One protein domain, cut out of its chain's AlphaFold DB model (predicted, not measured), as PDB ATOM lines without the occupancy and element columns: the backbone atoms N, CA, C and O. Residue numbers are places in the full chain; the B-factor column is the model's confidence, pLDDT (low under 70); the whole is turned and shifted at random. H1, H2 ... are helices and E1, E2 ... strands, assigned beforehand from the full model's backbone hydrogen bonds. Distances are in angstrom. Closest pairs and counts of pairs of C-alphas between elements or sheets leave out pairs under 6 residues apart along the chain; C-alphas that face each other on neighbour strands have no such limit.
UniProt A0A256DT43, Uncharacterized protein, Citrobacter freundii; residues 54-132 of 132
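This is residues 54 to 132 of the 132 residues of an uncharacterized protein of Citrobacter freundii (UniProt A0A256DT43). One long helix, H1, runs beside a two-stranded hairpin, E1 and E2, with its residues 57 to 73 next to the strands, E2 more than E1. A long loop, residues 81 to 102, lies at one end of this rod, and the turn of the hairpin lies at the other. The printed part has 79 residues, with one named helix and two named strands in the order H1, E1, E2; the sheet is antiparallel and the class is mixed, helices and strands. The whole is loose, with a radius of gyration of the C-alphas of 16.2 A and spans of 55 by 20 by 18 A.

H1 is residues 56 to 80, 35.8 A from first to last C-alpha, beginning at C-alpha 56 (-61.202, 76.694, -15.537). E1 is residues 103 to 110, 22.0 A long. E2 is residues 118 to 125, 23.0 A long, ending at C-alpha 125 (-42.698, 93.369, -4.728).

The closest C-alphas of H1 and E2 are those of Leu 61 and Ala 120, 6.4 A apart. Those of H1 and E1 are Ile 60 and Leu 110, 7.9 A apart. E1 and E2 form a hairpin, antiparallel at 164 degrees; N 104 and O 124, 2.8 A apart, and N 108 and O 120, 2.9 A apart, are within hydrogen-bond range. In H1 every O i to N i+4 pair is within hydrogen-bond range.

The C-alphas farthest apart are those of Asn 91 and Lys 114, 55.3 A. The printed part has no cut and ends at residue 132, the chain's last. The link from H1 to E1, 22 residues, is long. Mean pLDDT of the printed part is 71.5; residues 54, 80 to 101 and 130 to 132 are under 70.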
ATOM      1  N   ASP A  54     -61.752  70.544 -11.878       58.03
ATOM      2  CA  ASP A  54     -61.915  71.218 -13.182       58.03
ATOM      3  C   ASP A  54     -62.406  72.683 -13.107       58.03
ATOM      4  O   ASP A  54     -63.468  73.052 -13.609       58.03
ATOM      5  N   ASP A  55     -61.656  73.557 -12.446       74.38
ATOM      6  CA  ASP A  55     -61.985  74.952 -12.253       74.38
ATOM      7  C   ASP A  55     -61.182  75.770 -13.249       74.38
ATOM      8  O   ASP A  55     -60.082  76.257 -12.980       74.38
ATOM      9  N   ILE A  56     -61.752  75.891 -14.446       77.06
ATOM     10  CA  ILE A  56     -61.202  76.694 -15.537       77.06
ATOM     11  C   ILE A  56     -60.927  78.128 -15.059       77.06
ATOM     12  O   ILE A  56     -59.928  78.720 -15.459       77.06
ATOM     13  N   ASP A  57     -61.726  78.667 -14.133       75.38
ATOM     14  CA  ASP A  57     -61.484  79.997 -13.566       75.38
ATOM     15  C   ASP A  57     -60.206  80.032 -12.713       75.38
ATOM     16  O   ASP A  57     -59.460  81.012 -12.760       75.38
ATOM     17  N   ALA A  58     -59.888  78.952 -11.992       80.06
ATOM     18  CA  ALA A  58     -58.628  78.831 -11.259       80.06
ATOM     19  C   ALA A  58     -57.426  78.752 -12.215       80.06
ATOM     20  O   ALA A  58     -56.411  79.411 -11.977       80.06
ATOM     21  N   LEU A  59     -57.561  78.028 -13.331       80.81
ATOM     22  CA  LEU A  59     -56.539  77.979 -14.383       80.81
ATOM     23  C   LEU A  59     -56.336  79.350 -15.045       80.81
ATOM     24  O   LEU A  59     -55.198  79.763 -15.269       80.81
ATOM     25  N   ILE A  60     -57.418  80.094 -15.300       75.94
ATOM     26  CA  ILE A  60     -57.364  81.465 -15.834       75.94
ATOM     27  C   ILE A  60     -56.624  82.395 -14.861       75.94
ATOM     28  O   ILE A  60     -55.771  83.181 -15.287       75.94
ATOM     29  N   LEU A  61     -56.896  82.297 -13.555       80.06
ATOM     30  CA  LEU A  61     -56.190  83.077 -12.530       80.06
ATOM     31  C   LEU A  61     -54.710  82.705 -12.435       80.06
ATOM     32  O   LEU A  61     -53.862  83.596 -12.321       80.06
ATOM     33  N   GLU A  62     -54.385  81.415 -12.493       81.75
ATOM     34  CA  GLU A  62     -53.003  80.944 -12.449       81.75
ATOM     35  C   GLU A  62     -52.224  81.417 -13.683       81.75
ATOM     36  O   GLU A  62     -51.149  82.007 -13.544       81.75
ATOM     37  N   ALA A  63     -52.789  81.257 -14.882       81.12
ATOM     38  CA  ALA A  63     -52.189  81.725 -16.127       81.12
ATOM     39  C   ALA A  63     -51.978  83.249 -16.123       81.12
ATOM     40  O   ALA A  63     -50.905  83.731 -16.501       81.12
ATOM     41  N   PHE A  64     -52.959  84.014 -15.631       78.56
ATOM     42  CA  PHE A  64     -52.822  85.457 -15.440       78.56
ATOM     43  C   PHE A  64     -51.667  85.793 -14.490       78.56
ATOM     44  O   PHE A  64     -50.821  86.626 -14.822       78.56
ATOM     45  N   SER A  65     -51.590  85.125 -13.338       77.19
ATOM     46  CA  SER A  65     -50.527  85.331 -12.349       77.19
ATOM     47  C   SER A  65     -49.139  85.047 -12.933       77.19
ATOM     48  O   SER A  65     -48.234  85.878 -12.821       77.19
ATOM     49  N   ILE A  66     -48.982  83.918 -13.635       83.50
ATOM     50  CA  ILE A  66     -47.733  83.534 -14.306       83.50
ATOM     51  C   ILE A  66     -47.340  84.579 -15.353       83.50
ATOM     52  O   ILE A  66     -46.199  85.046 -15.359       83.50
ATOM     53  N   GLY A  67     -48.279  84.980 -16.216       75.44
ATOM     54  CA  GLY A  67     -48.030  85.956 -17.275       75.44
ATOM     55  C   GLY A  67     -47.599  87.315 -16.725       75.44
ATOM     56  O   GLY A  67     -46.625  87.902 -17.202       75.44
ATOM     57  N   VAL A  68     -48.273  87.791 -15.676       75.94
ATOM     58  CA  VAL A  68     -47.942  89.059 -15.023       75.94
ATOM     59  C   VAL A  68     -46.563  88.997 -14.353       75.94
ATOM     60  O   VAL A  68     -45.750  89.894 -14.580       75.94
ATOM     61  N   ARG A  69     -46.245  87.931 -13.600       79.88
ATOM     62  CA  ARG A  69     -44.916  87.747 -12.983       79.88
ATOM     63  C   ARG A  69     -43.803  87.669 -14.027       79.88
ATOM     64  O   ARG A  69     -42.766  88.308 -13.865       79.88
ATOM     65  N   ALA A  70     -44.018  86.926 -15.114       79.38
ATOM     66  CA  ALA A  70     -43.047  86.791 -16.197       79.38
ATOM     67  C   ALA A  70     -42.820  88.117 -16.941       79.38
ATOM     68  O   ALA A  70     -41.679  88.475 -17.243       79.38
ATOM     69  N   GLY A  71     -43.892  88.865 -17.217       74.69
ATOM     70  CA  GLY A  71     -43.817  90.189 -17.832       74.69
ATOM     71  C   GLY A  71     -43.078  91.195 -16.950       74.69
ATOM     72  O   GLY A  71     -42.195  91.903 -17.438       74.69
ATOM     73  N   PHE A  72     -43.379  91.201 -15.651       79.62
ATOM     74  CA  PHE A  72     -42.715  92.059 -14.673       79.62
ATOM     75  C   PHE A  72     -41.222  91.737 -14.548       79.62
ATOM     76  O   PHE A  72     -40.391  92.630 -14.693       79.62
ATOM     77  N   TYR A  73     -40.864  90.457 -14.413       80.12
ATOM     78  CA  TYR A  73     -39.465  90.024 -14.403       80.12
ATOM     79  C   TYR A  73     -38.722  90.420 -15.683       80.12
ATOM     80  O   TYR A  73     -37.600  90.922 -15.626       80.12
ATOM     81  N   ARG A  74     -39.344  90.249 -16.858       78.69
ATOM     82  CA  ARG A  74     -38.745  90.655 -18.139       78.69
ATOM     83  C   ARG A  74     -38.518  92.166 -18.198       78.69
ATOM     84  O   ARG A  74     -37.485  92.598 -18.707       78.69
ATOM     85  N   ALA A  75     -39.464  92.963 -17.706       74.75
ATOM     86  CA  ALA A  75     -39.320  94.414 -17.641       74.75
ATOM     87  C   ALA A  75     -38.156  94.816 -16.722       74.75
ATOM     88  O   ALA A  75     -37.300  95.593 -17.139       74.75
ATOM     89  N   LEU A  76     -38.067  94.214 -15.534       76.19
ATOM     90  CA  LEU A  76     -36.977  94.437 -14.586       76.19
ATOM     91  C   LEU A  76     -35.612  93.976 -15.117       76.19
ATOM     92  O   LEU A  76     -34.624  94.688 -14.984       76.19
ATOM     93  N   SER A  77     -35.554  92.844 -15.814       74.31
ATOM     94  CA  SER A  77     -34.316  92.367 -16.445       74.31
ATOM     95  C   SER A  77     -33.830  93.339 -17.526       74.31
ATOM     96  O   SER A  77     -32.654  93.671 -17.599       74.31
ATOM     97  N   ARG A  78     -34.748  93.876 -18.347       71.19
ATOM     98  CA  ARG A  78     -34.406  94.907 -19.345       71.19
ATOM     99  C   ARG A  78     -33.973  96.225 -18.705       71.19
ATOM    100  O   ARG A  78     -33.216  96.968 -19.325       71.19
ATOM    101  N   PHE A  79     -34.479  96.522 -17.515       70.06
ATOM    102  CA  PHE A  79     -34.040  97.653 -16.712       70.06
ATOM    103  C   PHE A  79     -32.616  97.436 -16.177       70.06
ATOM    104  O   PHE A  79     -31.777  98.305 -16.380       70.06
ATOM    105  N   ALA A  80     -32.311  96.271 -15.595       67.81
ATOM    106  CA  ALA A  80     -30.967  95.938 -15.108       67.81
ATOM    107  C   ALA A  80     -29.913  95.934 -16.231       67.81
ATOM    108  O   ALA A  80     -28.815  96.456 -16.061       67.81
ATOM    109  N   ASP A  81     -30.282  95.436 -17.414       68.44
ATOM    110  CA  ASP A  81     -29.449  95.457 -18.624       68.44
ATOM    111  C   ASP A  81     -29.261  96.874 -19.220       68.44
ATOM    112  O   ASP A  81     -28.658  97.022 -20.286       68.44
ATOM    113  N   GLY A  82     -29.852  97.920 -18.625       59.38
ATOM    114  CA  GLY A  82     -29.793  99.303 -19.120       59.38
ATOM    115  C   GLY A  82     -30.549  99.554 -20.434       59.38
ATOM    116  O   GLY A  82     -30.465 100.642 -21.008       59.38
ATOM    117  N   LYS A  83     -31.313  98.569 -20.931       59.97
ATOM    118  CA  LYS A  83     -32.134  98.687 -22.153       59.97
ATOM    119  C   LYS A  83     -33.362  99.574 -21.936       59.97
ATOM    120  O   LYS A  83     -33.914 100.096 -22.903       59.97
ATOM    121  N   ILE A  84     -33.804  99.726 -20.688       59.16
ATOM    122  CA  ILE A  84     -34.784 100.731 -20.267       59.16
ATOM    123  C   ILE A  84     -34.004 101.829 -19.546       59.16
ATOM    124  O   ILE A  84     -33.358 101.572 -18.537       59.16
ATOM    125  N   LYS A  85     -34.036 103.049 -20.092       50.53
ATOM    126  CA  LYS A  85     -33.266 104.189 -19.583       50.53
ATOM    127  C   LYS A  85     -33.832 104.665 -18.245       50.53
ATOM    128  O   LYS A  85     -34.784 105.440 -18.218       50.53
ATOM    129  N   THR A  86     -33.218 104.262 -17.147       55.59
ATOM    130  CA  THR A  86     -33.295 104.982 -15.869       55.59
ATOM    131  C   THR A  86     -31.920 105.521 -15.512       55.59
ATOM    132  O   THR A  86     -30.932 105.218 -16.172       55.59
ATOM    133  N   ARG A  87     -31.828 106.466 -14.581       50.50
ATOM    134  CA  ARG A  87     -30.567 107.169 -14.331       50.50
ATOM    135  C   ARG A  87     -29.646 106.235 -13.535       50.50
ATOM    136  O   ARG A  87     -29.936 105.939 -12.380       50.50
ATOM    137  N   LYS A  88     -28.545 105.766 -14.136       49.94
ATOM    138  CA  LYS A  88     -27.465 105.089 -13.397       49.94
ATOM    139  C   LYS A  88     -26.939 106.052 -12.331       49.94
ATOM    140  O   LYS A  88     -26.644 107.209 -12.645       49.94
ATOM    141  N   VAL A  89     -26.845 105.598 -11.084       53.75
ATOM    142  CA  VAL A  89     -26.258 106.411 -10.013       53.75
ATOM    143  C   VAL A  89     -24.766 106.583 -10.314       53.75
ATOM    144  O   VAL A  89     -24.089 105.587 -10.586       53.75
ATOM    145  N   PRO A  90     -24.227 107.815 -10.296       48.06
ATOM    146  CA  PRO A  90     -22.796 108.024 -10.474       48.06
ATOM    147  C   PRO A  90     -22.004 107.186  -9.461       48.06
ATOM    148  O   PRO A  90     -22.314 107.202  -8.272       48.06
ATOM    149  N   ASN A  91     -20.988 106.459  -9.935       55.41
ATOM    150  CA  ASN A  91     -20.081 105.630  -9.126       55.41
ATOM    151  C   ASN A  91     -20.710 104.415  -8.407       55.41
ATOM    152  O   ASN A  91     -20.110 103.899  -7.466       55.41
ATOM    153  N   LYS A  92     -21.871 103.916  -8.857       54.66
ATOM    154  CA  LYS A  92     -22.406 102.604  -8.445       54.66
ATOM    155  C   LYS A  92     -22.664 101.702  -9.654       54.66
ATOM    156  O   LYS A  92     -22.970 102.184 -10.746       54.66
ATOM    157  N   GLU A  93     -22.551 100.389  -9.464       56.81
ATOM    158  CA  GLU A  93     -22.927  99.396 -10.488       56.81
ATOM    159  C   GLU A  93     -24.449  99.188 -10.595       56.81
ATOM    160  O   GLU A  93     -24.929  98.519 -11.505       56.81
ATOM    161  N   GLU A  94     -25.219  99.816  -9.708       51.41
ATOM    162  CA  GLU A  94     -26.657  99.612  -9.561       51.41
ATOM    163  C   GLU A  94     -27.482 100.639 -10.356       51.41
ATOM    164  O   GLU A  94     -27.172 101.837 -10.416       51.41
ATOM    165  N   TRP A  95     -28.587 100.172 -10.939       50.34
ATOM    166  CA  TRP A  95     -29.616 101.018 -11.541       50.34
ATOM    167  C   TRP A  95     -30.718 101.271 -10.512       50.34
ATOM    168  O   TRP A  95     -31.298 100.323  -9.989       50.34
ATOM    169  N   VAL A  96     -31.035 102.539 -10.236       52.09
ATOM    170  CA  VAL A  96     -32.075 102.896  -9.258       52.09
ATOM    171  C   VAL A  96     -33.395 103.160  -9.964       52.09
ATOM    172  O   VAL A  96     -33.491 103.974 -10.889       52.09
ATOM    173  N   LEU A  97     -34.437 102.456  -9.530       57.25
ATOM    174  CA  LEU A  97     -35.790 102.670 -10.015       57.25
ATOM    175  C   LEU A  97     -36.345 103.884  -9.256       57.25
ATOM    176  O   LEU A  97     -36.621 103.803  -8.069       57.25
ATOM    177  N   HIS A  98     -36.488 105.038  -9.917       56.28
ATOM    178  CA  HIS A  98     -36.932 106.295  -9.277       56.28
ATOM    179  C   HIS A  98     -38.415 106.310  -8.837       56.28
ATOM    180  O   HIS A  98     -38.985 107.375  -8.607       56.28
ATOM    181  N   SER A  99     -39.060 105.147  -8.729       58.47
ATOM    182  CA  SER A  99     -40.378 105.023  -8.110       58.47
ATOM    183  C   SER A  99     -40.190 104.877  -6.605       58.47
ATOM    184  O   SER A  99     -39.490 103.975  -6.160       58.47
ATOM    185  N   SER A 100     -40.866 105.704  -5.807       61.56
ATOM    186  CA  SER A 100     -40.975 105.477  -4.358       61.56
ATOM    187  C   SER A 100     -41.782 104.214  -4.023       61.56
ATOM    188  O   SER A 100     -41.734 103.727  -2.893       61.56
ATOM    189  N   SER A 101     -42.525 103.667  -4.995       65.38
ATOM    190  CA  SER A 101     -43.323 102.460  -4.810       65.38
ATOM    191  C   SER A 101     -42.488 101.202  -5.028       65.38
ATOM    192  O   SER A 101     -42.118 100.884  -6.159       65.38
ATOM    193  N   LYS A 102     -42.265 100.458  -3.939       73.12
ATOM    194  CA  LYS A 102     -41.616  99.134  -3.933       73.12
ATOM    195  C   LYS A 102     -42.572  97.983  -4.251       73.12
ATOM    196  O   LYS A 102     -42.148  96.843  -4.417       73.12
ATOM    197  N   THR A 103     -43.871  98.273  -4.296       78.12
ATOM    198  CA  THR A 103     -44.937  97.301  -4.556       78.12
ATOM    199  C   THR A 103     -45.789  97.763  -5.730       78.12
ATOM    200  O   THR A 103     -46.139  98.939  -5.841       78.12
ATOM    201  N   PHE A 104     -46.153  96.828  -6.598       78.44
ATOM    202  CA  PHE A 104     -47.005  97.053  -7.755       78.44
ATOM    203  C   PHE A 104     -48.229  96.163  -7.647       78.44
ATOM    204  O   PHE A 104     -48.115  94.953  -7.475       78.44
ATOM    205  N   ARG A 105     -49.414  96.762  -7.761       81.44
ATOM    206  CA  ARG A 105     -50.678  96.033  -7.753       81.44
ATOM    207  C   ARG A 105     -51.312  96.110  -9.130       81.44
ATOM    208  O   ARG A 105     -51.628  97.194  -9.609       81.44
ATOM    209  N   ILE A 106     -51.540  94.955  -9.737       79.94
ATOM    210  CA  ILE A 106     -52.227  94.828 -11.017       79.94
ATOM    211  C   ILE A 106     -53.594  94.225 -10.739       79.94
ATOM    212  O   ILE A 106     -53.709  93.155 -10.146       79.94
ATOM    213  N   THR A 107     -54.638  94.943 -11.141       84.81
ATOM    214  CA  THR A 107     -56.026  94.491 -11.029       84.81
ATOM    215  C   THR A 107     -56.623  94.424 -12.423       84.81
ATOM    216  O   THR A 107     -56.539  95.399 -13.167       84.81
ATOM    217  N   LYS A 108     -57.222  93.288 -12.783       81.12
ATOM    218  CA  LYS A 108     -57.864  93.101 -14.085       81.12
ATOM    219  C   LYS A 108     -59.132  92.269 -13.941       81.12
ATOM    220  O   LYS A 108     -59.168  91.330 -13.154       81.12
ATOM    221  N   GLN A 109     -60.158  92.622 -14.707       81.56
ATOM    222  CA  GLN A 109     -61.329  91.768 -14.891       81.56
ATOM    223  C   GLN A 109     -61.028  90.778 -16.017       81.56
ATOM    224  O   GLN A 109     -60.608  91.190 -17.102       81.56
ATOM    225  N   LEU A 110     -61.183  89.488 -15.741       80.75
ATOM    226  CA  LEU A 110     -60.953  88.397 -16.682       80.75
ATOM    227  C   LEU A 110     -62.279  87.689 -16.993       80.75
ATOM    228  O   LEU A 110     -63.200  87.737 -16.174       80.75
ATOM    229  N   PRO A 111     -62.388  87.029 -18.154       74.62
ATOM    230  CA  PRO A 111     -63.512  86.147 -18.442       74.62
ATOM    231  C   PRO A 111     -63.650  85.057 -17.372       74.62
ATOM    232  O   PRO A 111     -62.653  84.621 -16.796       74.62
ATOM    233  N   SER A 112     -64.886  84.635 -17.120       78.81
ATOM    234  CA  SER A 112     -65.233  83.568 -16.182       78.81
ATOM    235  C   SER A 112     -66.131  82.556 -16.879       78.81
ATOM    236  O   SER A 112     -66.916  82.911 -17.756       78.81
ATOM    237  N   THR A 113     -66.005  81.302 -16.476       74.00
ATOM    238  CA  THR A 113     -66.865  80.193 -16.894       74.00
ATOM    239  C   THR A 113     -68.064  80.008 -15.963       74.00
ATOM    240  O   THR A 113     -69.075  79.448 -16.377       74.00
ATOM    241  N   LYS A 114     -67.980  80.509 -14.722       72.88
ATOM    242  CA  LYS A 114     -69.028  80.398 -13.690       72.88
ATOM    243  C   LYS A 114     -69.817  81.693 -13.476       72.88
ATOM    244  O   LYS A 114     -70.940  81.669 -12.974       72.88
ATOM    245  N   HIS A 115     -69.234  82.830 -13.839       73.75
ATOM    246  CA  HIS A 115     -69.775  84.172 -13.638       73.75
ATOM    247  C   HIS A 115     -69.618  85.022 -14.905       73.75
ATOM    248  O   HIS A 115     -69.060  84.587 -15.905       73.75
ATOM    249  N   ALA A 116     -70.087  86.273 -14.869       75.56
ATOM    250  CA  ALA A 116     -69.871  87.210 -15.975       75.56
ATOM    251  C   ALA A 116     -68.388  87.614 -16.127       75.56
ATOM    252  O   ALA A 116     -67.911  87.846 -17.234       75.56
ATOM    253  N   SER A 117     -67.653  87.725 -15.015       79.94
ATOM    254  CA  SER A 117     -66.204  87.959 -14.993       79.94
ATOM    255  C   SER A 117     -65.612  87.588 -13.632       79.94
ATOM    256  O   SER A 117     -66.332  87.538 -12.633       79.94
ATOM    257  N   ILE A 118     -64.299  87.350 -13.586       82.94
ATOM    258  CA  ILE A 118     -63.537  87.211 -12.342       82.94
ATOM    259  C   ILE A 118     -62.584  88.393 -12.169       82.94
ATOM    260  O   ILE A 118     -61.903  88.821 -13.105       82.94
ATOM    261  N   LYS A 119     -62.474  88.892 -10.938       86.06
ATOM    262  CA  LYS A 119     -61.518  89.943 -10.593       86.06
ATOM    263  C   LYS A 119     -60.183  89.323 -10.196       86.06
ATOM    264  O   LYS A 119     -60.038  88.816  -9.087       86.06
ATOM    265  N   ALA A 120     -59.188  89.436 -11.065       82.69
ATOM    266  CA  ALA A 120     -57.823  89.038 -10.766       82.69
ATOM    267  C   ALA A 120     -57.045  90.204 -10.147       82.69
ATOM    268  O   ALA A 120     -57.022  91.317 -10.682       82.69
ATOM    269  N   VAL A 121     -56.396  89.949  -9.014       85.38
ATOM    270  CA  VAL A 121     -55.532  90.915  -8.332       85.38
ATOM    271  C   VAL A 121     -54.197  90.247  -8.059       85.38
ATOM    272  O   VAL A 121     -54.155  89.211  -7.404       85.38
ATOM    273  N   LEU A 122     -53.114  90.866  -8.518       83.50
ATOM    274  CA  LEU A 122     -51.765  90.434  -8.195       83.50
ATOM    275  C   LEU A 122     -50.963  91.592  -7.617       83.50
ATOM    276  O   LEU A 122     -50.911  92.674  -8.203       83.50
ATOM    277  N   SER A 123     -50.329  91.339  -6.479       84.50
ATOM    278  CA  SER A 123     -49.350  92.233  -5.871       84.50
ATOM    279  C   SER A 123     -47.953  91.678  -6.124       84.50
ATOM    280  O   SER A 123     -47.721  90.484  -5.946       84.50
ATOM    281  N   LEU A 124     -47.044  92.543  -6.556       82.69
ATOM    282  CA  LEU A 124     -45.657  92.229  -6.871       82.69
ATOM    283  C   LEU A 124     -44.745  93.155  -6.075       82.69
ATOM    284  O   LEU A 124     -44.953  94.368  -6.083       82.69
ATOM    285  N   SER A 125     -43.730  92.600  -5.427       82.50
ATOM    286  CA  SER A 125     -42.698  93.369  -4.728       82.50
ATOM    287  C   SER A 125     -41.419  93.410  -5.558       82.50
ATOM    288  O   SER A 125     -41.027  92.392  -6.116       82.50
ATOM    289  N   LEU A 126     -40.742  94.559  -5.619       76.50
ATOM    290  CA  LEU A 126     -39.414  94.666  -6.243       76.50
ATOM    291  C   LEU A 126     -38.387  93.734  -5.583       76.50
ATOM    292  O   LEU A 126     -37.575  93.123  -6.281       76.50
ATOM    293  N   ALA A 127     -38.496  93.547  -4.264       76.38
ATOM    294  CA  ALA A 127     -37.581  92.710  -3.492       76.38
ATOM    295  C   ALA A 127     -37.652  91.227  -3.897       76.38
ATOM    296  O   ALA A 127     -36.627  90.550  -3.905       76.38
ATOM    297  N   GLU A 128     -38.825  90.733  -4.327       76.56
ATOM    298  CA  GLU A 128     -38.982  89.363  -4.859       76.56
ATOM    299  C   GLU A 128     -38.136  89.116  -6.120       76.56
ATOM    300  O   GLU A 128     -37.914  87.969  -6.504       76.56
ATOM    301  N   TYR A 129     -37.665  90.184  -6.767       71.88
ATOM    302  CA  TYR A 129     -36.906  90.137  -8.010       71.88
ATOM    303  C   TYR A 129     -35.493  90.722  -7.873       71.88
ATOM    304  O   TYR A 129     -34.834  90.927  -8.890       71.88
ATOM    305  N   GLY A 130     -35.021  90.967  -6.644       67.38
ATOM    306  CA  GLY A 130     -33.664  91.453  -6.368       67.38
ATOM    307  C   GLY A 130     -33.463  92.961  -6.548       67.38
ATOM    308  O   GLY A 130     -32.334  93.393  -6.752       67.38
ATOM    309  N   PHE A 131     -34.540  93.752  -6.494       64.25
ATOM    310  CA  PHE A 131     -34.497  95.217  -6.572       64.25
ATOM    311  C   PHE A 131     -34.928  95.826  -5.226       64.25
ATOM    312  O   PHE A 131     -35.949  95.413  -4.672       64.25
ATOM    313  N   GLU A 132     -34.168  96.800  -4.709       60.47
ATOM    314  CA  GLU A 132     -34.466  97.522  -3.453       60.47
ATOM    315  C   GLU A 132     -35.283  98.806  -3.639       60.47
ATOM    316  O   GLU A 132     -35.099  99.514  -4.653       60.47
TER     317      GLU A 132